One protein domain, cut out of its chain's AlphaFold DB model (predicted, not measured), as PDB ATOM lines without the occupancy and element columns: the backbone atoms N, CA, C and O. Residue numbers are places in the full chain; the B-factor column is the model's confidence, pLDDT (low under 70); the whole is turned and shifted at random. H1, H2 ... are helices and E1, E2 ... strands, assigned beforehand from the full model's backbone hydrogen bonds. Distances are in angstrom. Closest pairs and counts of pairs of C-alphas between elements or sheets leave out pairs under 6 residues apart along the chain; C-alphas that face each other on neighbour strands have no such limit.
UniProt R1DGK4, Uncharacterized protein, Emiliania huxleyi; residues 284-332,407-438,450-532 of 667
ATOM      1  N   VAL A 284      29.836  -0.667 -37.269       55.72
ATOM      2  CA  VAL A 284      29.798   0.308 -36.172       55.72
ATOM      3  C   VAL A 284      30.707  -0.182 -35.051       55.72
ATOM      4  O   VAL A 284      30.509  -1.284 -34.541       55.72
ATOM      5  N   ALA A 285      31.666   0.653 -34.644       58.88
ATOM      6  CA  ALA A 285      32.686   0.324 -33.641       58.88
ATOM      7  C   ALA A 285      32.186   0.325 -32.179       58.88
ATOM      8  O   ALA A 285      32.977   0.175 -31.252       58.88
ATOM      9  N   GLN A 286      30.883   0.524 -31.946       66.75
ATOM     10  CA  GLN A 286      30.289   0.493 -30.609       66.75
ATOM     11  C   GLN A 286      28.954  -0.247 -30.582       66.75
ATOM     12  O   GLN A 286      28.203  -0.298 -31.562       66.75
ATOM     13  N   VAL A 287      28.650  -0.800 -29.412       74.31
ATOM     14  CA  VAL A 287      27.376  -1.432 -29.075       74.31
ATOM     15  C   VAL A 287      26.639  -0.511 -28.098       74.31
ATOM     16  O   VAL A 287      27.143  -0.281 -26.996       74.31
ATOM     17  N   PRO A 288      25.460   0.026 -28.470       75.25
ATOM     18  CA  PRO A 288      24.597   0.764 -27.554       75.25
ATOM     19  C   PRO A 288      24.432   0.054 -26.209       75.25
ATOM     20  O   PRO A 288      24.114  -1.133 -26.162       75.25
ATOM     21  N   GLY A 289      24.648   0.780 -25.112       81.88
ATOM     22  CA  GLY A 289      24.538   0.238 -23.756       81.88
ATOM     23  C   GLY A 289      25.782  -0.492 -23.240       81.88
ATOM     24  O   GLY A 289      25.877  -0.736 -22.036       81.88
ATOM     25  N   LEU A 290      26.764  -0.814 -24.093       84.00
ATOM     26  CA  LEU A 290      27.956  -1.545 -23.656       84.00
ATOM     27  C   LEU A 290      28.821  -0.724 -22.696       84.00
ATOM     28  O   LEU A 290      29.368  -1.265 -21.738       84.00
ATOM     29  N   VAL A 291      28.894   0.593 -22.902       84.75
ATOM     30  CA  VAL A 291      29.603   1.501 -21.991       84.75
ATOM     31  C   VAL A 291      29.022   1.424 -20.584       84.75
ATOM     32  O   VAL A 291      29.751   1.314 -19.605       84.75
ATOM     33  N   GLN A 292      27.702   1.402 -20.460       86.56
ATOM     34  CA  GLN A 292      27.035   1.277 -19.169       86.56
ATOM     35  C   GLN A 292      27.192  -0.137 -18.584       86.56
ATOM     36  O   GLN A 292      27.187  -0.300 -17.360       86.56
ATOM     37  N   LEU A 293      27.346  -1.146 -19.446       89.56
ATOM     38  CA  LEU A 293      27.412  -2.550 -19.057       89.56
ATOM     39  C   LEU A 293      28.798  -3.023 -18.607       89.56
ATOM     40  O   LEU A 293      28.864  -3.867 -17.717       89.56
ATOM     41  N   ILE A 294      29.876  -2.509 -19.203       91.81
ATOM     42  CA  ILE A 294      31.263  -2.874 -18.854       91.81
ATOM     43  C   ILE A 294      32.229  -1.682 -18.811       91.81
ATOM     44  O   ILE A 294      33.292  -1.798 -18.212       91.81
ATOM     45  N   GLY A 295      31.868  -0.548 -19.417       89.00
ATOM     46  CA  GLY A 295      32.747   0.613 -19.596       89.00
ATOM     47  C   GLY A 295      32.849   1.578 -18.417       89.00
ATOM     48  O   GLY A 295      33.785   2.366 -18.355       89.00
ATOM     49  N   VAL A 296      31.896   1.550 -17.482       91.06
ATOM     50  CA  VAL A 296      31.950   2.369 -16.258       91.06
ATOM     51  C   VAL A 296      32.524   1.557 -15.100       91.06
ATOM     52  O   VAL A 296      32.251   0.367 -14.988       91.06
ATOM     53  N   LYS A 297      33.266   2.187 -14.183       90.88
ATOM     54  CA  LYS A 297      33.966   1.470 -13.094       90.88
ATOM     55  C   LYS A 297      33.074   0.543 -12.246       90.88
ATOM     56  O   LYS A 297      33.489  -0.585 -11.986       90.88
ATOM     57  N   PRO A 298      31.835   0.921 -11.864       94.19
ATOM     58  CA  PRO A 298      30.960   0.026 -11.107       94.19
ATOM     59  C   PRO A 298      30.382  -1.127 -11.942       94.19
ATOM     60  O   PRO A 298      29.756  -2.032 -11.402       94.19
ATOM     61  N   ALA A 299      30.563  -1.130 -13.264       93.50
ATOM     62  CA  ALA A 299      29.943  -2.112 -14.140       93.50
ATOM     63  C   ALA A 299      30.439  -3.542 -13.890       93.50
ATOM     64  O   ALA A 299      29.624  -4.459 -13.790       93.50
ATOM     65  N   LEU A 300      31.752  -3.723 -13.707       93.38
ATOM     66  CA  LEU A 300      32.326  -5.032 -13.385       93.38
ATOM     67  C   LEU A 300      31.791  -5.582 -12.061       93.38
ATOM     68  O   LEU A 300      31.458  -6.764 -11.988       93.38
ATOM     69  N   GLY A 301      31.642  -4.724 -11.048       93.75
ATOM     70  CA  GLY A 301      31.089  -5.136  -9.762       93.75
ATOM     71  C   GLY A 301      29.616  -5.513  -9.836       93.75
ATOM     72  O   GLY A 301      29.229  -6.548  -9.299       93.75
ATOM     73  N   ARG A 302      28.809  -4.782 -10.617       94.25
ATOM     74  CA  ARG A 302      27.416  -5.175 -10.889       94.25
ATOM     75  C   ARG A 302      27.334  -6.519 -11.614       94.25
ATOM     76  O   ARG A 302      26.507  -7.356 -11.261       94.25
ATOM     77  N   LEU A 303      28.191  -6.756 -12.611       94.06
ATOM     78  CA  LEU A 303      28.241  -8.046 -13.310       94.06
ATOM     79  C   LEU A 303      28.639  -9.186 -12.370       94.06
ATOM     80  O   LEU A 303      28.076 -10.280 -12.459       94.06
ATOM     81  N   GLN A 304      29.579  -8.936 -11.460       93.38
ATOM     82  CA  GLN A 304      29.973  -9.910 -10.449       93.38
ATOM     83  C   GLN A 304      28.837 -10.180  -9.460       93.38
ATOM     84  O   GLN A 304      28.566 -11.340  -9.158       93.38
ATOM     85  N   GLU A 305      28.130  -9.148  -9.006       90.94
ATOM     86  CA  GLU A 305      26.983  -9.306  -8.112       90.94
ATOM     87  C   GLU A 305      25.877 -10.145  -8.762       90.94
ATOM     88  O   GLU A 305      25.338 -11.058  -8.133       90.94
ATOM     89  N   VAL A 306      25.555  -9.884 -10.033       92.12
ATOM     90  CA  VAL A 306      24.563 -10.692 -10.755       92.12
ATOM     91  C   VAL A 306      25.034 -12.141 -10.890       92.12
ATOM     92  O   VAL A 306      24.228 -13.059 -10.736       92.12
ATOM     93  N   CYS A 307      26.329 -12.355 -11.134       90.75
ATOM     94  CA  CYS A 307      26.929 -13.686 -11.182       90.75
ATOM     95  C   CYS A 307      26.778 -14.423  -9.838       90.75
ATOM     96  O   CYS A 307      26.285 -15.550  -9.813       90.75
ATOM     97  N   TYR A 308      27.093 -13.760  -8.719       90.44
ATOM     98  CA  TYR A 308      26.905 -14.310  -7.375       90.44
ATOM     99  C   TYR A 308      25.445 -14.647  -7.085       90.44
ATOM    100  O   TYR A 308      25.147 -15.757  -6.653       90.44
ATOM    101  N   ARG A 309      24.517 -13.736  -7.396       89.12
ATOM    102  CA  ARG A 309      23.086 -13.966  -7.166       89.12
ATOM    103  C   ARG A 309      22.570 -15.185  -7.929       89.12
ATOM    104  O   ARG A 309      21.827 -15.980  -7.366       89.12
ATOM    105  N   LYS A 310      22.974 -15.342  -9.194       88.69
ATOM    106  CA  LYS A 310      22.562 -16.480 -10.031       88.69
ATOM    107  C   LYS A 310      23.083 -17.823  -9.529       88.69
ATOM    108  O   LYS A 310      22.461 -18.841  -9.795       88.69
ATOM    109  N   THR A 311      24.200 -17.821  -8.814       86.38
ATOM    110  CA  THR A 311      24.846 -19.039  -8.309       86.38
ATOM    111  C   THR A 311      24.633 -19.265  -6.820       86.38
ATOM    112  O   THR A 311      25.239 -20.155  -6.236       86.38
ATOM    113  N   GLY A 312      23.735 -18.487  -6.206       87.12
ATOM    114  CA  GLY A 312      23.393 -18.615  -4.792       87.12
ATOM    115  C   GLY A 312      24.469 -18.086  -3.841       87.12
ATOM    116  O   GLY A 312      24.359 -18.284  -2.632       87.12
ATOM    117  N   TYR A 313      25.496 -17.391  -4.340       85.12
ATOM    118  CA  TYR A 313      26.500 -16.774  -3.484       85.12
ATOM    119  C   TYR A 313      25.989 -15.485  -2.855       85.12
ATOM    120  O   TYR A 313      25.490 -14.573  -3.518       85.12
ATOM    121  N   SER A 314      26.215 -15.371  -1.549       84.94
ATOM    122  CA  SER A 314      26.046 -14.112  -0.841       84.94
ATOM    123  C   SER A 314      27.168 -13.144  -1.216       84.94
ATOM    124  O   SER A 314      28.357 -13.426  -1.041       84.94
ATOM    125  N   ARG A 315      26.793 -11.939  -1.652       83.38
ATOM    126  CA  ARG A 315      27.744 -10.825  -1.809       83.38
ATOM    127  C   ARG A 315      28.375 -10.400  -0.473       83.38
ATOM    128  O   ARG A 315      29.463  -9.832  -0.470       83.38
ATOM    129  N   LEU A 316      27.725 -10.713   0.651       87.62
ATOM    130  CA  LEU A 316      28.138 -10.339   2.008       87.62
ATOM    131  C   LEU A 316      28.907 -11.443   2.745       87.62
ATOM    132  O   LEU A 316      29.334 -11.228   3.878       87.62
ATOM    133  N   SER A 317      29.119 -12.593   2.103       81.94
ATOM    134  CA  SER A 317      29.896 -13.696   2.668       81.94
ATOM    135  C   SER A 317      31.069 -14.044   1.749       81.94
ATOM    136  O   SER A 317      30.958 -13.922   0.521       81.94
ATOM    137  N   PRO A 318      32.224 -14.453   2.300       73.44
ATOM    138  CA  PRO A 318      33.271 -15.056   1.491       73.44
ATOM    139  C   PRO A 318      32.705 -16.323   0.828       73.44
ATOM    140  O   PRO A 318      31.886 -17.011   1.441       73.44
ATOM    141  N   PRO A 319      33.084 -16.631  -0.422       69.94
ATOM    142  CA  PRO A 319      32.640 -17.868  -1.037       69.94
ATOM    143  C   PRO A 319      33.262 -19.034  -0.267       69.94
ATOM    144  O   PRO A 319      34.464 -19.026  -0.010       69.94
ATOM    145  N   ALA A 320      32.443 -20.010   0.127       64.88
ATOM    146  CA  ALA A 320      32.913 -21.169   0.881       64.88
ATOM    147  C   ALA A 320      33.776 -22.120   0.024       64.88
ATOM    148  O   ALA A 320      34.617 -22.825   0.570       64.88
ATOM    149  N   ASN A 321      33.610 -22.095  -1.308       58.62
ATOM    150  CA  ASN A 321      34.192 -23.070  -2.234       58.62
ATOM    151  C   ASN A 321      34.929 -22.414  -3.416       58.62
ATOM    152  O   ASN A 321      34.625 -21.285  -3.819       58.62
ATOM    153  N   ALA A 322      35.834 -23.188  -4.031       57.00
ATOM    154  CA  ALA A 322      36.491 -22.891  -5.311       57.00
ATOM    155  C   ALA A 322      35.495 -22.658  -6.467       57.00
ATOM    156  O   ALA A 322      35.816 -22.002  -7.453       57.00
ATOM    157  N   ASP A 323      34.247 -23.101  -6.319       55.56
ATOM    158  CA  ASP A 323      33.180 -22.943  -7.310       55.56
ATOM    159  C   ASP A 323      32.815 -21.474  -7.602       55.56
ATOM    160  O   ASP A 323      32.150 -21.190  -8.598       55.56
ATOM    161  N   ALA A 324      33.264 -20.507  -6.792       66.06
ATOM    162  CA  ALA A 324      33.139 -19.077  -7.098       66.06
ATOM    163  C   ALA A 324      34.123 -18.585  -8.176       66.06
ATOM    164  O   ALA A 324      34.034 -17.426  -8.598       66.06
ATOM    165  N   GLU A 325      35.026 -19.447  -8.658       78.44
ATOM    166  CA  GLU A 325      35.973 -19.136  -9.733       78.44
ATOM    167  C   GLU A 325      35.288 -18.589 -10.985       78.44
ATOM    168  O   GLU A 325      35.821 -17.689 -11.635       78.44
ATOM    169  N   HIS A 326      34.084 -19.067 -11.306       85.12
ATOM    170  CA  HIS A 326      33.371 -18.597 -12.488       85.12
ATOM    171  C   HIS A 326      32.983 -17.112 -12.384       85.12
ATOM    172  O   HIS A 326      32.925 -16.450 -13.415       85.12
ATOM    173  N   CYS A 327      32.791 -16.557 -11.179       90.19
ATOM    174  CA  CYS A 327      32.588 -15.120 -10.938       90.19
ATOM    175  C   CYS A 327      33.891 -14.368 -10.595       90.19
ATOM    176  O   CYS A 327      33.858 -13.165 -10.320       90.19
ATOM    177  N   GLY A 328      35.035 -15.057 -10.613       89.31
ATOM    178  CA  GLY A 328      36.356 -14.549 -10.229       89.31
ATOM    179  C   GLY A 328      37.067 -13.708 -11.293       89.31
ATOM    180  O   GLY A 328      38.281 -13.570 -11.244       89.31
ATOM    181  N   PHE A 329      36.342 -13.149 -12.264       91.88
ATOM    182  CA  PHE A 329      36.921 -12.322 -13.332       91.88
ATOM    183  C   PHE A 329      37.317 -10.912 -12.857       91.88
ATOM    184  O   PHE A 329      38.110 -10.238 -13.508       91.88
ATOM    185  N   THR A 330      36.774 -10.457 -11.725       94.75
ATOM    186  CA  THR A 330      37.125  -9.199 -11.053       94.75
ATOM    187  C   THR A 330      37.236  -9.427  -9.541       94.75
ATOM    188  O   THR A 330      36.738 -10.431  -9.022       94.75
ATOM    189  N   LYS A 331      37.891  -8.518  -8.810       93.19
ATOM    190  CA  LYS A 331      37.953  -8.585  -7.344       93.19
ATOM    191  C   LYS A 331      36.579  -8.286  -6.764       93.19
ATOM    192  O   LYS A 331      35.792  -7.561  -7.376       93.19
ATOM    193  N   ARG A 332      36.318  -8.822  -5.565       92.19
ATOM    194  CA  ARG A 332      35.071  -8.564  -4.839       92.19
ATOM    195  C   ARG A 332      34.809  -7.071  -4.793       92.19
ATOM    196  O   ARG A 332      35.697  -6.296  -4.442       92.19
ATOM    197  N   MET A 407      46.818  -6.881  -2.816       89.56
ATOM    198  CA  MET A 407      47.910  -6.642  -1.870       89.56
ATOM    199  C   MET A 407      49.241  -7.222  -2.331       89.56
ATOM    200  O   MET A 407      50.283  -6.671  -1.984       89.56
ATOM    201  N   ASN A 408      49.211  -8.308  -3.109       92.81
ATOM    202  CA  ASN A 408      50.415  -8.988  -3.580       92.81
ATOM    203  C   ASN A 408      50.415  -9.029  -5.115       92.81
ATOM    204  O   ASN A 408      50.347 -10.110  -5.705       92.81
ATOM    205  N   PRO A 409      50.425  -7.861  -5.788       94.69
ATOM    206  CA  PRO A 409      50.472  -7.825  -7.237       94.69
ATOM    207  C   PRO A 409      51.830  -8.333  -7.727       94.69
ATOM    208  O   PRO A 409      52.852  -8.180  -7.051       94.69
ATOM    209  N   MET A 410      51.862  -8.861  -8.947       94.00
ATOM    210  CA  MET A 410      53.105  -8.973  -9.694       94.00
ATOM    211  C   MET A 410      53.767  -7.602  -9.770       94.00
ATOM    212  O   MET A 410      53.108  -6.566  -9.905       94.00
ATOM    213  N   THR A 411      55.090  -7.604  -9.699       93.25
ATOM    214  CA  THR A 411      55.870  -6.371  -9.771       93.25
ATOM    215  C   THR A 411      56.805  -6.398 -10.960       93.25
ATOM    216  O   THR A 411      57.286  -7.450 -11.357       93.25
ATOM    217  N   PHE A 412      57.068  -5.241 -11.546       91.19
ATOM    218  CA  PHE A 412      58.086  -5.043 -12.560       91.19
ATOM    219  C   PHE A 412      59.173  -4.166 -11.947       91.19
ATOM    220  O   PHE A 412      58.890  -3.060 -11.487       91.19
ATOM    221  N   ALA A 413      60.393  -4.693 -11.861       90.88
ATOM    222  CA  ALA A 413      61.517  -4.048 -11.182       90.88
ATOM    223  C   ALA A 413      61.186  -3.577  -9.746       90.88
ATOM    224  O   ALA A 413      61.684  -2.555  -9.284       90.88
ATOM    225  N   GLY A 414      60.340  -4.330  -9.031       89.38
ATOM    226  CA  GLY A 414      59.923  -4.019  -7.659       89.38
ATOM    227  C   GLY A 414      58.707  -3.098  -7.539       89.38
ATOM    228  O   GLY A 414      58.268  -2.838  -6.422       89.38
ATOM    229  N   HIS A 415      58.117  -2.656  -8.648       87.81
ATOM    230  CA  HIS A 415      56.945  -1.788  -8.630       87.81
ATOM    231  C   HIS A 415      55.689  -2.468  -9.183       87.81
ATOM    232  O   HIS A 415      55.759  -3.251 -10.128       87.81
ATOM    233  N   LYS A 416      54.518  -2.137  -8.629       89.44
ATOM    234  CA  LYS A 416      53.222  -2.594  -9.150       89.44
ATOM    235  C   LYS A 416      52.987  -2.048 -10.563       89.44
ATOM    236  O   LYS A 416      53.190  -0.860 -10.805       89.44
ATOM    237  N   PHE A 417      52.489  -2.895 -11.459       90.19
ATOM    238  CA  PHE A 417      52.026  -2.499 -12.787       90.19
ATOM    239  C   PHE A 417      50.635  -3.073 -13.063       90.19
ATOM    240  O   PHE A 417      50.267  -4.119 -12.528       90.19
ATOM    241  N   ASP A 418      49.899  -2.398 -13.942       86.00
ATOM    242  CA  ASP A 418      48.645  -2.888 -14.510       86.00
ATOM    243  C   ASP A 418      48.881  -3.176 -16.003       86.00
ATOM    244  O   ASP A 418      49.678  -2.499 -16.659       86.00
ATOM    245  N   LEU A 419      48.219  -4.184 -16.566       87.44
ATOM    246  CA  LEU A 419      48.332  -4.528 -17.986       87.44
ATOM    247  C   LEU A 419      47.181  -3.932 -18.771       87.44
ATOM    248  O   LEU A 419      46.021  -4.135 -18.404       87.44
ATOM    249  N   ARG A 420      47.504  -3.296 -19.899       82.12
ATOM    250  CA  ARG A 420      46.519  -2.859 -20.884       82.12
ATOM    251  C   ARG A 420      46.820  -3.520 -22.223       82.12
ATOM    252  O   ARG A 420      47.838  -3.272 -22.864       82.12
ATOM    253  N   ARG A 421      45.919  -4.395 -22.665       69.81
ATOM    254  CA  ARG A 421      46.079  -5.080 -23.952       69.81
ATOM    255  C   ARG A 421      45.638  -4.166 -25.098       69.81
ATOM    256  O   ARG A 421      44.511  -3.670 -25.092       69.81
ATOM    257  N   ARG A 422      46.516  -3.984 -26.087       61.94
ATOM    258  CA  ARG A 422      46.207  -3.337 -27.370       61.94
ATOM    259  C   ARG A 422      45.768  -4.367 -28.432       61.94
ATOM    260  O   ARG A 422      45.984  -5.569 -28.244       61.94
ATOM    261  N   PRO A 423      45.126  -3.920 -29.531       50.09
ATOM    262  CA  PRO A 423      44.926  -4.737 -30.726       50.09
ATOM    263  C   PRO A 423      46.271  -5.243 -31.287       50.09
ATOM    264  O   PRO A 423      47.294  -4.605 -31.056       50.09
ATOM    265  N   PRO A 424      46.274  -6.373 -32.015       41.91
ATOM    266  CA  PRO A 424      47.463  -7.182 -32.311       41.91
ATOM    267  C   PRO A 424      48.573  -6.503 -33.131       41.91
ATOM    268  O   PRO A 424      49.684  -7.024 -33.139       41.91
ATOM    269  N   ASP A 425      48.318  -5.345 -33.743       38.69
ATOM    270  CA  ASP A 425      49.336  -4.570 -34.471       38.69
ATOM    271  C   ASP A 425      50.220  -3.710 -33.542       38.69
ATOM    272  O   ASP A 425      51.137  -3.028 -33.998       38.69
ATOM    273  N   ALA A 426      49.956  -3.731 -32.231       36.47
ATOM    274  CA  ALA A 426      50.774  -3.093 -31.210       36.47
ATOM    275  C   ALA A 426      51.038  -4.068 -30.050       36.47
ATOM    276  O   ALA A 426      50.119  -4.724 -29.554       36.47
ATOM    277  N   ASP A 427      52.292  -4.139 -29.601       42.78
ATOM    278  CA  ASP A 427      52.693  -4.830 -28.372       42.78
ATOM    279  C   ASP A 427      51.788  -4.471 -27.167       42.78
ATOM    280  O   ASP A 427      51.144  -3.416 -27.125       42.78
ATOM    281  N   VAL A 428      51.736  -5.353 -26.157       45.09
ATOM    282  CA  VAL A 428      51.049  -5.073 -24.882       45.09
ATOM    283  C   VAL A 428      51.726  -3.880 -24.207       45.09
ATOM    284  O   VAL A 428      52.926  -3.914 -23.948       45.09
ATOM    285  N   GLU A 429      50.950  -2.846 -23.889       42.34
ATOM    286  CA  GLU A 429      51.452  -1.658 -23.207       42.34
ATOM    287  C   GLU A 429      51.223  -1.779 -21.698       42.34
ATOM    288  O   GLU A 429      50.180  -2.246 -21.225       42.34
ATOM    289  N   LEU A 430      52.216  -1.349 -20.926       46.31
ATOM    290  CA  LEU A 430      52.140  -1.336 -19.473       46.31
ATOM    291  C   LEU A 430      51.427  -0.072 -19.000       46.31
ATOM    292  O   LEU A 430      51.793   1.046 -19.361       46.31
ATOM    293  N   GLY A 431      50.399  -0.265 -18.178       44.75
ATOM    294  CA  GLY A 431      49.689   0.805 -17.497       44.75
ATOM    295  C   GLY A 431      50.563   1.525 -16.466       44.75
ATOM    296  O   GLY A 431      51.656   1.087 -16.100       44.75
ATOM    297  N   THR A 432      50.057   2.667 -16.003       42.31
ATOM    298  CA  THR A 432      50.758   3.652 -15.172       42.31
ATOM    299  C   THR A 432      51.319   3.076 -13.865       42.31
ATOM    300  O   THR A 432      50.605   2.437 -13.099       42.31
ATOM    301  N   LEU A 433      52.583   3.393 -13.573       34.22
ATOM    302  CA  LEU A 433      53.289   3.067 -12.339       34.22
ATOM    303  C   LEU A 433      52.661   3.932 -11.261       34.22
ATOM    304  O   LEU A 433      52.753   5.161 -11.305       34.22
ATOM    305  N   ARG A 434      51.998   3.293 -10.304       42.12
ATOM    306  CA  ARG A 434      51.622   3.952  -9.061       42.12
ATOM    307  C   ARG A 434      52.485   3.371  -7.959       42.12
ATOM    308  O   ARG A 434      52.454   2.170  -7.695       42.12
ATOM    309  N   GLU A 435      53.263   4.238  -7.335       36.81
ATOM    310  CA  GLU A 435      54.004   3.939  -6.118       36.81
ATOM    311  C   GLU A 435      52.983   3.815  -4.975       36.81
ATOM    312  O   GLU A 435      52.647   4.790  -4.316       36.81
ATOM    313  N   ILE A 436      52.370   2.636  -4.830       40.53
ATOM    314  CA  ILE A 436      51.349   2.384  -3.789       40.53
ATOM    315  C   ILE A 436      51.964   1.647  -2.590       40.53
ATOM    316  O   ILE A 436      51.434   1.679  -1.486       40.53
ATOM    317  N   ILE A 437      53.119   1.006  -2.783       39.47
ATOM    318  CA  ILE A 437      53.840   0.304  -1.723       39.47
ATOM    319  C   ILE A 437      55.239   0.917  -1.665       39.47
ATOM    320  O   ILE A 437      55.992   0.737  -2.626       39.47
ATOM    321  N   PRO A 438      55.599   1.662  -0.602       32.03
ATOM    322  CA  PRO A 438      56.945   2.193  -0.480       32.03
ATOM    323  C   PRO A 438      57.921   1.009  -0.450       32.03
ATOM    324  O   PRO A 438      57.747   0.100   0.372       32.03
ATOM    325  N   TYR A 450      60.026   2.067 -18.872       58.09
ATOM    326  CA  TYR A 450      59.151   0.952 -19.197       58.09
ATOM    327  C   TYR A 450      59.638   0.213 -20.444       58.09
ATOM    328  O   TYR A 450      60.015   0.871 -21.418       58.09
ATOM    329  N   PRO A 451      59.575  -1.129 -20.464       69.44
ATOM    330  CA  PRO A 451      59.712  -1.856 -21.711       69.44
ATOM    331  C   PRO A 451      58.576  -1.496 -22.660       69.44
ATOM    332  O   PRO A 451      57.425  -1.341 -22.252       69.44
ATOM    333  N   THR A 452      58.907  -1.404 -23.943       66.00
ATOM    334  CA  THR A 452      57.932  -1.200 -25.017       66.00
ATOM    335  C   THR A 452      57.247  -2.496 -25.446       66.00
ATOM    336  O   THR A 452      56.260  -2.432 -26.167       66.00
ATOM    337  N   SER A 453      57.747  -3.663 -25.015       72.06
ATOM    338  CA  SER A 453      57.158  -4.970 -25.311       72.06
ATOM    339  C   SER A 453      57.211  -5.897 -24.097       72.06
ATOM    340  O   SER A 453      58.190  -5.929 -23.359       72.06
ATOM    341  N   THR A 454      56.168  -6.708 -23.910       73.50
ATOM    342  CA  THR A 454      56.139  -7.789 -22.906       73.50
ATOM    343  C   THR A 454      56.668  -9.120 -23.455       73.50
ATOM    344  O   THR A 454      56.422 -10.175 -22.867       73.50
ATOM    345  N   THR A 455      57.285  -9.112 -24.640       76.31
ATOM    346  CA  THR A 455      57.759 -10.328 -25.327       76.31
ATOM    347  C   THR A 455      59.277 -10.483 -25.313       76.31
ATOM    348  O   THR A 455      59.783 -11.559 -25.649       76.31
ATOM    349  N   ASP A 456      60.002  -9.441 -24.904       82.12
ATOM    350  CA  ASP A 456      61.457  -9.454 -24.846       82.12
ATOM    351  C   ASP A 456      61.995 -10.050 -23.533       82.12
ATOM    352  O   ASP A 456      61.289 -10.247 -22.541       82.12
ATOM    353  N   GLU A 457      63.285 -10.385 -23.541       85.94
ATOM    354  CA  GLU A 457      63.953 -10.977 -22.380       85.94
ATOM    355  C   GLU A 457      64.063  -9.996 -21.204       85.94
ATOM    356  O   GLU A 457      64.098 -10.405 -20.040       85.94
ATOM    357  N   TYR A 458      64.066  -8.693 -21.495       87.62
ATOM    358  CA  TYR A 458      64.108  -7.650 -20.482       87.62
ATOM    359  C   TYR A 458      62.821  -7.645 -19.646       87.62
ATOM    360  O   TYR A 458      62.903  -7.564 -18.417       87.62
ATOM    361  N   TRP A 459      61.651  -7.839 -20.262       87.44
ATOM    362  CA  TRP A 459      60.387  -8.033 -19.555       87.44
ATOM    363  C   TRP A 459      60.455  -9.220 -18.590       87.44
ATOM    364  O   TRP A 459      60.235  -9.066 -17.385       87.44
ATOM    365  N   PHE A 460      60.822 -10.399 -19.098       89.69
ATOM    366  CA  PHE A 460      60.837 -11.634 -18.306       89.69
ATOM    367  C   PHE A 460      61.855 -11.621 -17.163       89.69
ATOM    368  O   PHE A 460      61.618 -12.256 -16.131       89.69
ATOM    369  N   SER A 461      62.956 -10.887 -17.332       89.25
ATOM    370  CA  SER A 461      63.999 -10.735 -16.313       89.25
ATOM    371  C   SER A 461      63.587  -9.791 -15.178       89.25
ATOM    372  O   SER A 461      64.049  -9.933 -14.044       89.25
ATOM    373  N   ASN A 462      62.706  -8.827 -15.459       90.81
ATOM    374  CA  ASN A 462      62.346  -7.772 -14.510       90.81
ATOM    375  C   ASN A 462      60.963  -7.949 -13.874       90.81
ATOM    376  O   ASN A 462      60.710  -7.355 -12.823       90.81
ATOM    377  N   VAL A 463      60.082  -8.765 -14.455       90.88
ATOM    378  CA  VAL A 463      58.791  -9.095 -13.844       90.88
ATOM    379  C   VAL A 463      58.969 -10.100 -12.700       90.88
ATOM    380  O   VAL A 463      59.814 -10.981 -12.778       90.88
ATOM    381  N   ARG A 464      58.204  -9.979 -11.614       91.44
ATOM    382  CA  ARG A 464      58.198 -10.895 -10.467       91.44
ATOM    383  C   ARG A 464      56.774 -11.393 -10.192       91.44
ATOM    384  O   ARG A 464      55.900 -10.542 -10.012       91.44
ATOM    385  N   PRO A 465      56.541 -12.721 -10.117       92.06
ATOM    386  CA  PRO A 465      57.516 -13.808 -10.298       92.06
ATOM    387  C   PRO A 465      58.184 -13.813 -11.678       92.06
ATOM    388  O   PRO A 465      57.558 -13.460 -12.673       92.06
ATOM    389  N   GLN A 466      59.476 -14.155 -11.699       86.50
ATOM    390  CA  GLN A 466      60.324 -14.091 -12.892       86.50
ATOM    391  C   GLN A 466      60.107 -15.277 -13.825       86.50
ATOM    392  O   GLN A 466      59.702 -16.363 -13.409       86.50
ATOM    393  N   GLY A 467      60.478 -15.064 -15.087       86.12
ATOM    394  CA  GLY A 467      60.644 -16.129 -16.063       86.12
ATOM    395  C   GLY A 467      59.546 -16.183 -17.120       86.12
ATOM    396  O   GLY A 467      58.345 -16.091 -16.851       86.12
ATOM    397  N   ARG A 468      59.987 -16.416 -18.359       89.12
ATOM    398  CA  ARG A 468      59.125 -16.623 -19.528       89.12
ATOM    399  C   ARG A 468      58.115 -17.744 -19.309       89.12
ATOM    400  O   ARG A 468      56.973 -17.640 -19.754       89.12
ATOM    401  N   GLU A 469      58.513 -18.812 -18.621       91.19
ATOM    402  CA  GLU A 469      57.633 -19.947 -18.356       91.19
ATOM    403  C   GLU A 469      56.447 -19.557 -17.470       91.19
ATOM    404  O   GLU A 469      55.307 -19.822 -17.845       91.19
ATOM    405  N   PHE A 470      56.690 -18.865 -16.353       92.00
ATOM    406  CA  PHE A 470      55.619 -18.393 -15.477       92.00
ATOM    407  C   PHE A 470      54.650 -17.478 -16.234       92.00
ATOM    408  O   PHE A 470      53.434 -17.680 -16.197       92.00
ATOM    409  N   TRP A 471      55.181 -16.522 -17.003       90.12
ATOM    410  CA  TRP A 471      54.348 -15.615 -17.789       90.12
ATOM    411  C   TRP A 471      53.476 -16.349 -18.816       90.12
ATOM    412  O   TRP A 471      52.264 -16.145 -18.880       90.12
ATOM    413  N   THR A 472      54.083 -17.228 -19.613       89.25
ATOM    414  CA  THR A 472      53.404 -17.896 -20.734       89.25
ATOM    415  C   THR A 472      52.489 -19.039 -20.295       89.25
ATOM    416  O   THR A 472      51.472 -19.287 -20.949       89.25
ATOM    417  N   ARG A 473      52.814 -19.736 -19.198       93.12
ATOM    418  CA  ARG A 473      52.064 -20.912 -18.722       93.12
ATOM    419  C   ARG A 473      51.095 -20.622 -17.583       93.12
ATOM    420  O   ARG A 473      50.161 -21.402 -17.414       93.12
ATOM    421  N   VAL A 474      51.284 -19.535 -16.834       94.25
ATOM    422  CA  VAL A 474      50.456 -19.211 -15.660       94.25
ATOM    423  C   VAL A 474      49.744 -17.874 -15.845       94.25
ATOM    424  O   VAL A 474      48.518 -17.848 -15.954       94.25
ATOM    425  N   ALA A 475      50.500 -16.779 -15.967       93.38
ATOM    426  CA  ALA A 475      49.937 -15.429 -15.965       93.38
ATOM    427  C   ALA A 475      49.033 -15.164 -17.184       93.38
ATOM    428  O   ALA A 475      47.862 -14.811 -17.036       93.38
ATOM    429  N   TRP A 476      49.538 -15.386 -18.400       92.50
ATOM    430  CA  TRP A 476      48.793 -15.106 -19.630       92.50
ATOM    431  C   TRP A 476      47.527 -15.966 -19.804       92.50
ATOM    432  O   TRP A 476      46.466 -15.405 -20.084       92.50
ATOM    433  N   PRO A 477      47.558 -17.296 -19.570       94.25
ATOM    434  CA  PRO A 477      46.338 -18.103 -19.559       94.25
ATOM    435  C   PRO A 477      45.294 -17.610 -18.549       94.25
ATOM    436  O   PRO A 477      44.095 -17.710 -18.811       94.25
ATOM    437  N   SER A 478      45.730 -17.055 -17.417       94.25
ATOM    438  CA  SER A 478      44.830 -16.461 -16.428       94.25
ATOM    439  C   SER A 478      44.157 -15.188 -16.951       94.25
ATOM    440  O   SER A 478      42.946 -15.024 -16.794       94.25
ATOM    441  N   VAL A 479      44.899 -14.323 -17.659       93.31
ATOM    442  CA  VAL A 479      44.338 -13.137 -18.340       93.31
ATOM    443  C   VAL A 479      43.279 -13.552 -19.363       93.31
ATOM    444  O   VAL A 479      42.177 -13.000 -19.377       93.31
ATOM    445  N   GLU A 480      43.580 -14.557 -20.187       91.44
ATOM    446  CA  GLU A 480      42.629 -15.105 -21.163       91.44
ATOM    447  C   GLU A 480      41.377 -15.662 -20.474       91.44
ATOM    448  O   GLU A 480      40.261 -15.338 -20.883       91.44
ATOM    449  N   LYS A 481      41.547 -16.433 -19.387       91.25
ATOM    450  CA  LYS A 481      40.435 -16.955 -18.577       91.25
ATOM    451  C   LYS A 481      39.552 -15.820 -18.058       91.25
ATOM    452  O   LYS A 481      38.335 -15.903 -18.203       91.25
ATOM    453  N   ALA A 482      40.132 -14.755 -17.499       90.62
ATOM    454  CA  ALA A 482      39.371 -13.617 -16.985       90.62
ATOM    455  C   ALA A 482      38.540 -12.934 -18.086       90.62
ATOM    456  O   ALA A 482      37.347 -12.695 -17.889       90.62
ATOM    457  N   ILE A 483      39.135 -12.695 -19.262       91.00
ATOM    458  CA  ILE A 483      38.444 -12.096 -20.417       91.00
ATOM    459  C   ILE A 483      37.293 -12.992 -20.890       91.00
ATOM    460  O   ILE A 483      36.177 -12.506 -21.068       91.00
ATOM    461  N   VAL A 484      37.530 -14.297 -21.053       88.94
ATOM    462  CA  VAL A 484      36.494 -15.249 -21.489       88.94
ATOM    463  C   VAL A 484      35.349 -15.316 -20.478       88.94
ATOM    464  O   VAL A 484      34.187 -15.249 -20.876       88.94
ATOM    465  N   LEU A 485      35.652 -15.385 -19.177       87.94
ATOM    466  CA  LEU A 485      34.632 -15.408 -18.123       87.94
ATOM    467  C   LEU A 485      33.740 -14.164 -18.150       87.94
ATOM    468  O   LEU A 485      32.542 -14.269 -17.895       87.94
ATOM    469  N   LEU A 486      34.296 -12.995 -18.465       90.00
ATOM    470  CA  LEU A 486      33.501 -11.789 -18.658       90.00
ATOM    471  C   LEU A 486      32.687 -11.838 -19.950       90.00
ATOM    472  O   LEU A 486      31.493 -11.563 -19.907       90.00
ATOM    473  N   LEU A 487      33.299 -12.153 -21.092       87.25
ATOM    474  CA  LEU A 487      32.596 -12.131 -22.380       87.25
ATOM    475  C   LEU A 487      31.470 -13.175 -22.454       87.25
ATOM    476  O   LEU A 487      30.473 -12.941 -23.131       87.25
ATOM    477  N   ALA A 488      31.572 -14.267 -21.691       85.06
ATOM    478  CA  ALA A 488      30.519 -15.271 -21.529       85.06
ATOM    479  C   ALA A 488      29.303 -14.778 -20.713       85.06
ATOM    480  O   ALA A 488      28.375 -15.537 -20.439       85.06
ATOM    481  N   ARG A 489      29.276 -13.518 -20.261       85.88
ATOM    482  CA  ARG A 489      28.134 -12.993 -19.507       85.88
ATOM    483  C   ARG A 489      26.952 -12.746 -20.424       85.88
ATOM    484  O   ARG A 489      27.022 -11.942 -21.351       85.88
ATOM    485  N   GLU A 490      25.824 -13.362 -20.077       83.69
ATOM    486  CA  GLU A 490      24.552 -13.202 -20.784       83.69
ATOM    487  C   GLU A 490      24.196 -11.740 -21.043       83.69
ATOM    488  O   GLU A 490      23.652 -11.432 -22.092       83.69
ATOM    489  N   GLN A 491      24.493 -10.819 -20.124       84.25
ATOM    490  CA  GLN A 491      24.171  -9.407 -20.320       84.25
ATOM    491  C   GLN A 491      24.916  -8.809 -21.519       84.25
ATOM    492  O   GLN A 491      24.350  -7.986 -22.237       84.25
ATOM    493  N   ILE A 492      26.164  -9.235 -21.747       79.25
ATOM    494  CA  ILE A 492      26.991  -8.791 -22.875       79.25
ATOM    495  C   ILE A 492      26.477  -9.446 -24.156       79.25
ATOM    496  O   ILE A 492      26.224  -8.758 -25.146       79.25
ATOM    497  N   ILE A 493      26.214 -10.752 -24.108       78.38
ATOM    498  CA  ILE A 493      25.701 -11.506 -25.255       78.38
ATOM    499  C   ILE A 493      24.297 -11.015 -25.661       78.38
ATOM    500  O   ILE A 493      23.996 -10.865 -26.843       78.38
ATOM    501  N   HIS A 494      23.427 -10.685 -24.707       76.44
ATOM    502  CA  HIS A 494      22.088 -10.161 -24.980       76.44
ATOM    503  C   HIS A 494      22.108  -8.764 -25.597       76.44
ATOM    504  O   HIS A 494      21.244  -8.472 -26.432       76.44
ATOM    505  N   ALA A 495      23.058  -7.911 -25.202       69.75
ATOM    506  CA  ALA A 495      23.241  -6.609 -25.835       69.75
ATOM    507  C   ALA A 495      23.548  -6.777 -27.332       69.75
ATOM    508  O   ALA A 495      22.934  -6.104 -28.157       69.75
ATOM    509  N   ASP A 496      24.395  -7.747 -27.684       64.06
ATOM    510  CA  ASP A 496      24.702  -8.092 -29.075       64.06
ATOM    511  C   ASP A 496      23.503  -8.724 -29.810       64.06
ATOM    512  O   ASP A 496      23.126  -8.297 -30.906       64.06
ATOM    513  N   HIS A 497      22.797  -9.664 -29.171       66.62
ATOM    514  CA  HIS A 497      21.658 -10.358 -29.781       66.62
ATOM    515  C   HIS A 497      20.515  -9.422 -30.200       66.62
ATOM    516  O   HIS A 497      19.842  -9.682 -31.201       66.62
ATOM    517  N   LYS A 498      20.286  -8.329 -29.463       62.50
ATOM    518  CA  LYS A 498      19.283  -7.314 -29.831       62.50
ATOM    519  C   LYS A 498      19.701  -6.465 -31.040       62.50
ATOM    520  O   LYS A 498      18.865  -5.760 -31.600       62.50
ATOM    521  N   LEU A 499      20.963  -6.545 -31.460       60.69
ATOM    522  CA  LEU A 499      21.576  -5.689 -32.478       60.69
ATOM    523  C   LEU A 499      22.026  -6.440 -33.742       60.69
ATOM    524  O   LEU A 499      22.591  -5.804 -34.635       60.69
ATOM    525  N   LYS A 500      21.704  -7.741 -33.853       58.28
ATOM    526  CA  LYS A 500      22.084  -8.722 -34.900       58.28
ATOM    527  C   LYS A 500      21.982  -8.310 -36.374       58.28
ATOM    528  O   LYS A 500      22.406  -9.067 -37.238       58.28
ATOM    529  N   ARG A 501      21.400  -7.158 -36.704       58.03
ATOM    530  CA  ARG A 501      21.250  -6.713 -38.099       58.03
ATOM    531  C   ARG A 501      22.527  -6.131 -38.710       58.03
ATOM    532  O   ARG A 501      22.554  -5.927 -39.917       58.03
ATOM    533  N   HIS A 502      23.569  -5.880 -37.918       62.97
ATOM    534  CA  HIS A 502      24.819  -5.295 -38.404       62.97
ATOM    535  C   HIS A 502      26.015  -6.015 -37.783       62.97
ATOM    536  O   HIS A 502      26.054  -6.173 -36.565       62.97
ATOM    537  N   GLY A 503      26.981  -6.428 -38.609       66.62
ATOM    538  CA  GLY A 503      28.281  -6.883 -38.120       66.62
ATOM    539  C   GLY A 503      28.961  -5.751 -37.349       66.62
ATOM    540  O   GLY A 503      29.010  -4.614 -37.825       66.62
ATOM    541  N   ARG A 504      29.431  -6.036 -36.135       71.00
ATOM    542  CA  ARG A 504      30.087  -5.055 -35.265       71.00
ATOM    543  C   ARG A 504      31.439  -5.581 -34.830       71.00
ATOM    544  O   ARG A 504      31.599  -6.768 -34.571       71.00
ATOM    545  N   ILE A 505      32.387  -4.663 -34.735       75.94
ATOM    546  CA  ILE A 505      33.717  -4.915 -34.193       75.94
ATOM    547  C   ILE A 505      33.843  -4.048 -32.951       75.94
ATOM    548  O   ILE A 505      33.452  -2.881 -32.964       75.94
ATOM    549  N   LEU A 506      34.358  -4.631 -31.875       76.88
ATOM    550  CA  LEU A 506      34.535  -3.949 -30.605       76.88
ATOM    551  C   LEU A 506      35.989  -4.011 -30.177       76.88
ATOM    552  O   LEU A 506      36.576  -5.089 -30.098       76.88
ATOM    553  N   PHE A 507      36.532  -2.848 -29.843       81.56
ATOM    554  CA  PHE A 507      37.853  -2.726 -29.255       81.56
ATOM    555  C   PHE A 507      37.698  -2.518 -27.753       81.56
ATOM    556  O   PHE A 507      37.223  -1.480 -27.297       81.56
ATOM    557  N   LEU A 508      38.065  -3.541 -26.988       87.00
ATOM    558  CA  LEU A 508      38.084  -3.490 -25.533       87.00
ATOM    559  C   LEU A 508      39.532  -3.369 -25.067       87.00
ATOM    560  O   LEU A 508      40.390  -4.134 -25.506       87.00
ATOM    561  N   SER A 509      39.782  -2.453 -24.140       89.56
ATOM    562  CA  SER A 509      41.069  -2.309 -23.463       89.56
ATOM    563  C   SER A 509      40.878  -2.646 -21.982       89.56
ATOM    564  O   SER A 509      40.598  -1.747 -21.185       89.56
ATOM    565  N   PRO A 510      40.920  -3.941 -21.610       92.19
ATOM    566  CA  PRO A 510      40.804  -4.344 -20.217       92.19
ATOM    567  C   PRO A 510      42.064  -3.936 -19.456       92.19
ATOM    568  O   PRO A 510      43.176  -4.192 -19.920       92.19
ATOM    569  N   ASP A 511      41.865  -3.361 -18.275       92.00
ATOM    570  CA  ASP A 511      42.929  -3.115 -17.313       92.00
ATOM    571  C   ASP A 511      42.968  -4.290 -16.341       92.00
ATOM    572  O   ASP A 511      41.985  -4.589 -15.651       92.00
ATOM    573  N   VAL A 512      44.097  -4.990 -16.319       94.38
ATOM    574  CA  VAL A 512      44.252  -6.254 -15.595       94.38
ATOM    575  C   VAL A 512      45.392  -6.146 -14.597       94.38
ATOM    576  O   VAL A 512      46.499  -5.751 -14.951       94.38
ATOM    577  N   VAL A 513      45.133  -6.559 -13.361       94.62
ATOM    578  CA  VAL A 513      46.170  -6.789 -12.348       94.62
ATOM    579  C   VAL A 513      46.397  -8.287 -12.246       94.62
ATOM    580  O   VAL A 513      45.434  -9.051 -12.205       94.62
ATOM    581  N   ILE A 514      47.653  -8.708 -12.188       95.12
ATOM    582  CA  ILE A 514      48.014 -10.104 -11.940       95.12
ATOM    583  C   ILE A 514      48.646 -10.185 -10.554       95.12
ATOM    584  O   ILE A 514      49.466  -9.331 -10.222       95.12
ATOM    585  N   ASP A 515      48.252 -11.159  -9.739       94.81
ATOM    586  CA  ASP A 515      48.862 -11.403  -8.426       94.81
ATOM    587  C   ASP A 515      50.171 -12.207  -8.529       94.81
ATOM    588  O   ASP A 515      50.501 -12.779  -9.569       94.81
ATOM    589  N   GLU A 516      50.921 -12.300  -7.433       94.12
ATOM    590  CA  GLU A 516      52.171 -13.071  -7.347       94.12
ATOM    591  C   GLU A 516      52.026 -14.568  -7.683       94.12
ATOM    592  O   GLU A 516      53.021 -15.272  -7.828       94.12
ATOM    593  N   ARG A 517      50.801 -15.087  -7.794       95.12
ATOM    594  CA  ARG A 517      50.508 -16.480  -8.159       95.12
ATOM    595  C   ARG A 517      50.125 -16.616  -9.630       95.12
ATOM    596  O   ARG A 517      49.909 -17.731 -10.097       95.12
ATOM    597  N   GLY A 518      50.054 -15.506 -10.361       94.62
ATOM    598  CA  GLY A 518      49.680 -15.464 -11.767       94.62
ATOM    599  C   GLY A 518      48.169 -15.395 -11.984       94.62
ATOM    600  O   GLY A 518      47.719 -15.596 -13.110       94.62
ATOM    601  N   ASN A 519      47.369 -15.117 -10.949       94.75
ATOM    602  CA  ASN A 519      45.930 -14.934 -11.102       94.75
ATOM    603  C   ASN A 519      45.630 -13.532 -11.617       94.75
ATOM    604  O   ASN A 519      45.857 -12.532 -10.932       94.75
ATOM    605  N   ALA A 520      45.085 -13.462 -12.823       95.19
ATOM    606  CA  ALA A 520      44.664 -12.218 -13.430       95.19
ATOM    607  C   ALA A 520      43.277 -11.815 -12.929       95.19
ATOM    608  O   ALA A 520      42.345 -12.618 -12.899       95.19
ATOM    609  N   THR A 521      43.131 -10.543 -12.586       94.50
ATOM    610  CA  THR A 521      41.867  -9.951 -12.166       94.50
ATOM    611  C   THR A 521      41.619  -8.653 -12.924       94.50
ATOM    612  O   THR A 521      42.469  -7.763 -12.934       94.50
ATOM    613  N   MET A 522      40.447  -8.517 -13.551       95.56
ATOM    614  CA  MET A 522      40.079  -7.275 -14.232       95.56
ATOM    615  C   MET A 522      39.719  -6.186 -13.228       95.56
ATOM    616  O   MET A 522      38.914  -6.394 -12.313       95.56
ATOM    617  N   VAL A 523      40.305  -5.014 -13.440       93.69
ATOM    618  CA  VAL A 523      40.124  -3.811 -12.627       93.69
ATOM    619  C   VAL A 523      39.053  -2.913 -13.235       93.69
ATOM    620  O   VAL A 523      38.168  -2.445 -12.520       93.69
ATOM    621  N   GLU A 524      39.131  -2.691 -14.545       92.56
ATOM    622  CA  GLU A 524      38.172  -1.935 -15.351       92.56
ATOM    623  C   GLU A 524      38.275  -2.351 -16.824       92.56
ATOM    624  O   GLU A 524      39.211  -3.051 -17.219       92.56
ATOM    625  N   ILE A 525      37.300  -1.952 -17.642       92.00
ATOM    626  CA  ILE A 525      37.341  -2.172 -19.089       92.00
ATOM    627  C   ILE A 525      37.085  -0.855 -19.781       92.00
ATOM    628  O   ILE A 525      35.990  -0.302 -19.723       92.00
ATOM    629  N   ASN A 526      38.090  -0.387 -20.500       87.38
ATOM    630  CA  ASN A 526      37.961   0.797 -21.318       87.38
ATOM    631  C   ASN A 526      37.344   0.391 -22.663       87.38
ATOM    632  O   ASN A 526      37.980  -0.240 -23.506       87.38
ATOM    633  N   VAL A 527      36.061   0.712 -22.835       85.69
ATOM    634  CA  VAL A 527      35.268   0.424 -24.051       85.69
ATOM    635  C   VAL A 527      35.455   1.452 -25.159       85.69
ATOM    636  O   VAL A 527      35.163   1.175 -26.315       85.69
ATOM    637  N   ASN A 528      35.945   2.640 -24.812       76.00
ATOM    638  CA  ASN A 528      36.289   3.680 -25.775       76.00
ATOM    639  C   ASN A 528      37.742   3.527 -26.226       76.00
ATOM    640  O   ASN A 528      38.368   4.543 -26.500       76.00
ATOM    641  N   GLY A 529      38.259   2.286 -26.220       58.03
ATOM    642  CA  GLY A 529      39.668   1.912 -26.341       58.03
ATOM    643  C   GLY A 529      40.465   2.932 -27.136       58.03
ATOM    644  O   GLY A 529      40.516   2.882 -28.362       58.03
ATOM    645  N   TYR A 530      41.040   3.900 -26.424       54.28
ATOM    646  CA  TYR A 530      41.885   4.899 -27.034       54.28
ATOM    647  C   TYR A 530      43.123   4.145 -27.503       54.28
ATOM    648  O   TYR A 530      43.935   3.714 -26.688       54.28
ATOM    649  N   MET A 531      43.286   3.999 -28.818       50.28
ATOM    650  CA  MET A 531      44.551   3.594 -29.443       50.28
ATOM    651  C   MET A 531      45.584   4.730 -29.356       50.28
ATOM    652  O   MET A 531      46.288   5.026 -30.316       50.28
ATOM    653  N   ILE A 532      45.623   5.445 -28.236       47.03
ATOM    654  CA  ILE A 532      46.503   6.586 -28.048       47.03
ATOM    655  C   ILE A 532      47.585   6.101 -27.111       47.03
ATOM    656  O   ILE A 532      47.297   5.759 -25.969       47.03
TER     657      ILE A 532
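What this domain is: This is residues 284 to 332, 407 to 438 and 450 to 532 of the 667 residues of an uncharacterized protein of Emiliania huxleyi (UniProt R1DGK4). A two-stranded hairpin, E1 and E2, lies in the middle of the domain, and the long helix H5 packs on it, mostly on E2. The short helix H1 and the first residues of H2 pack on E2 as well; H3 is at the far part of H2, while H4 and H6 lie near the two ends of H5. The printed part has 164 residues, under half of them in named elements, with H1 H2 H3 H4 H5 H6 E1 E2 in chain order, an antiparallel sheet of order E1 - E2, and the class mostly helix. It is compact, with a radius of gyration of the C-alphas of 16.8 A and spans of 46 by 42 by 28 A.

How they stand to each other: H1, residues 290 to 295, and H2, residues 297 to 310, touch only at the corner by their tight link, about perpendicular at 74 degrees; their closest C-alphas, of Leu 293 and Ala 299, are 5.5 A apart. H3, residues 322 to 327, touches H2 at its residues 304 to 308 alone, at a steep tilt of 49 degrees, opposite ways; the closest C-alphas are those of Cys 307 and Cys 327, 5.8 A apart. H4, residues 457 to 462, and H5, residues 468 to 487, only just touch, with 3 pairs of C-alphas within 8 A, the closest those of Phe 460 and Arg 468 at 5.4 A. H6, residues 490 to 497, touches H1, the closest C-alphas being those of Leu 290 and Ala 495 at 7.3 A. E1, residues 509 to 514, and E2, residues 520 to 526, form an antiparallel hairpin; N 511 and O 524 are within hydrogen-bond range at 2.9 A. The closest C-alphas of H5 and E2 are those of Val 479 and Ala 520, 5.0 A apart; those of H1 and E2 are Gly 295 and Ile 525, 5.4 A apart. H1 and H5 are apart. Every O i to N i+4 pair is within hydrogen-bond range in H1, H4 and H6, but 9 of 10 in H2, 14 of 16 in H5 and 0 of 2 in H3, where 2 of 3 O i to N i+3 pairs are.

Where its parts are: H1 begins at C-alpha 290, (27.956, -1.545, -23.656). H2 is 21.5 A long, H5 27.1 A, E1 15.5 A and E2 16.6 A, ending at C-alpha 526, (37.961, 0.797, -21.318).

The domain as a whole: Residues 333 to 406 and 439 to 449 are not printed, with C-alpha gaps of 13.3 A and 18.9 A. The links H2 to H3 and H6 to E1 are long. The pLDDT is under 70 in 43 residues, among them 421 to 438.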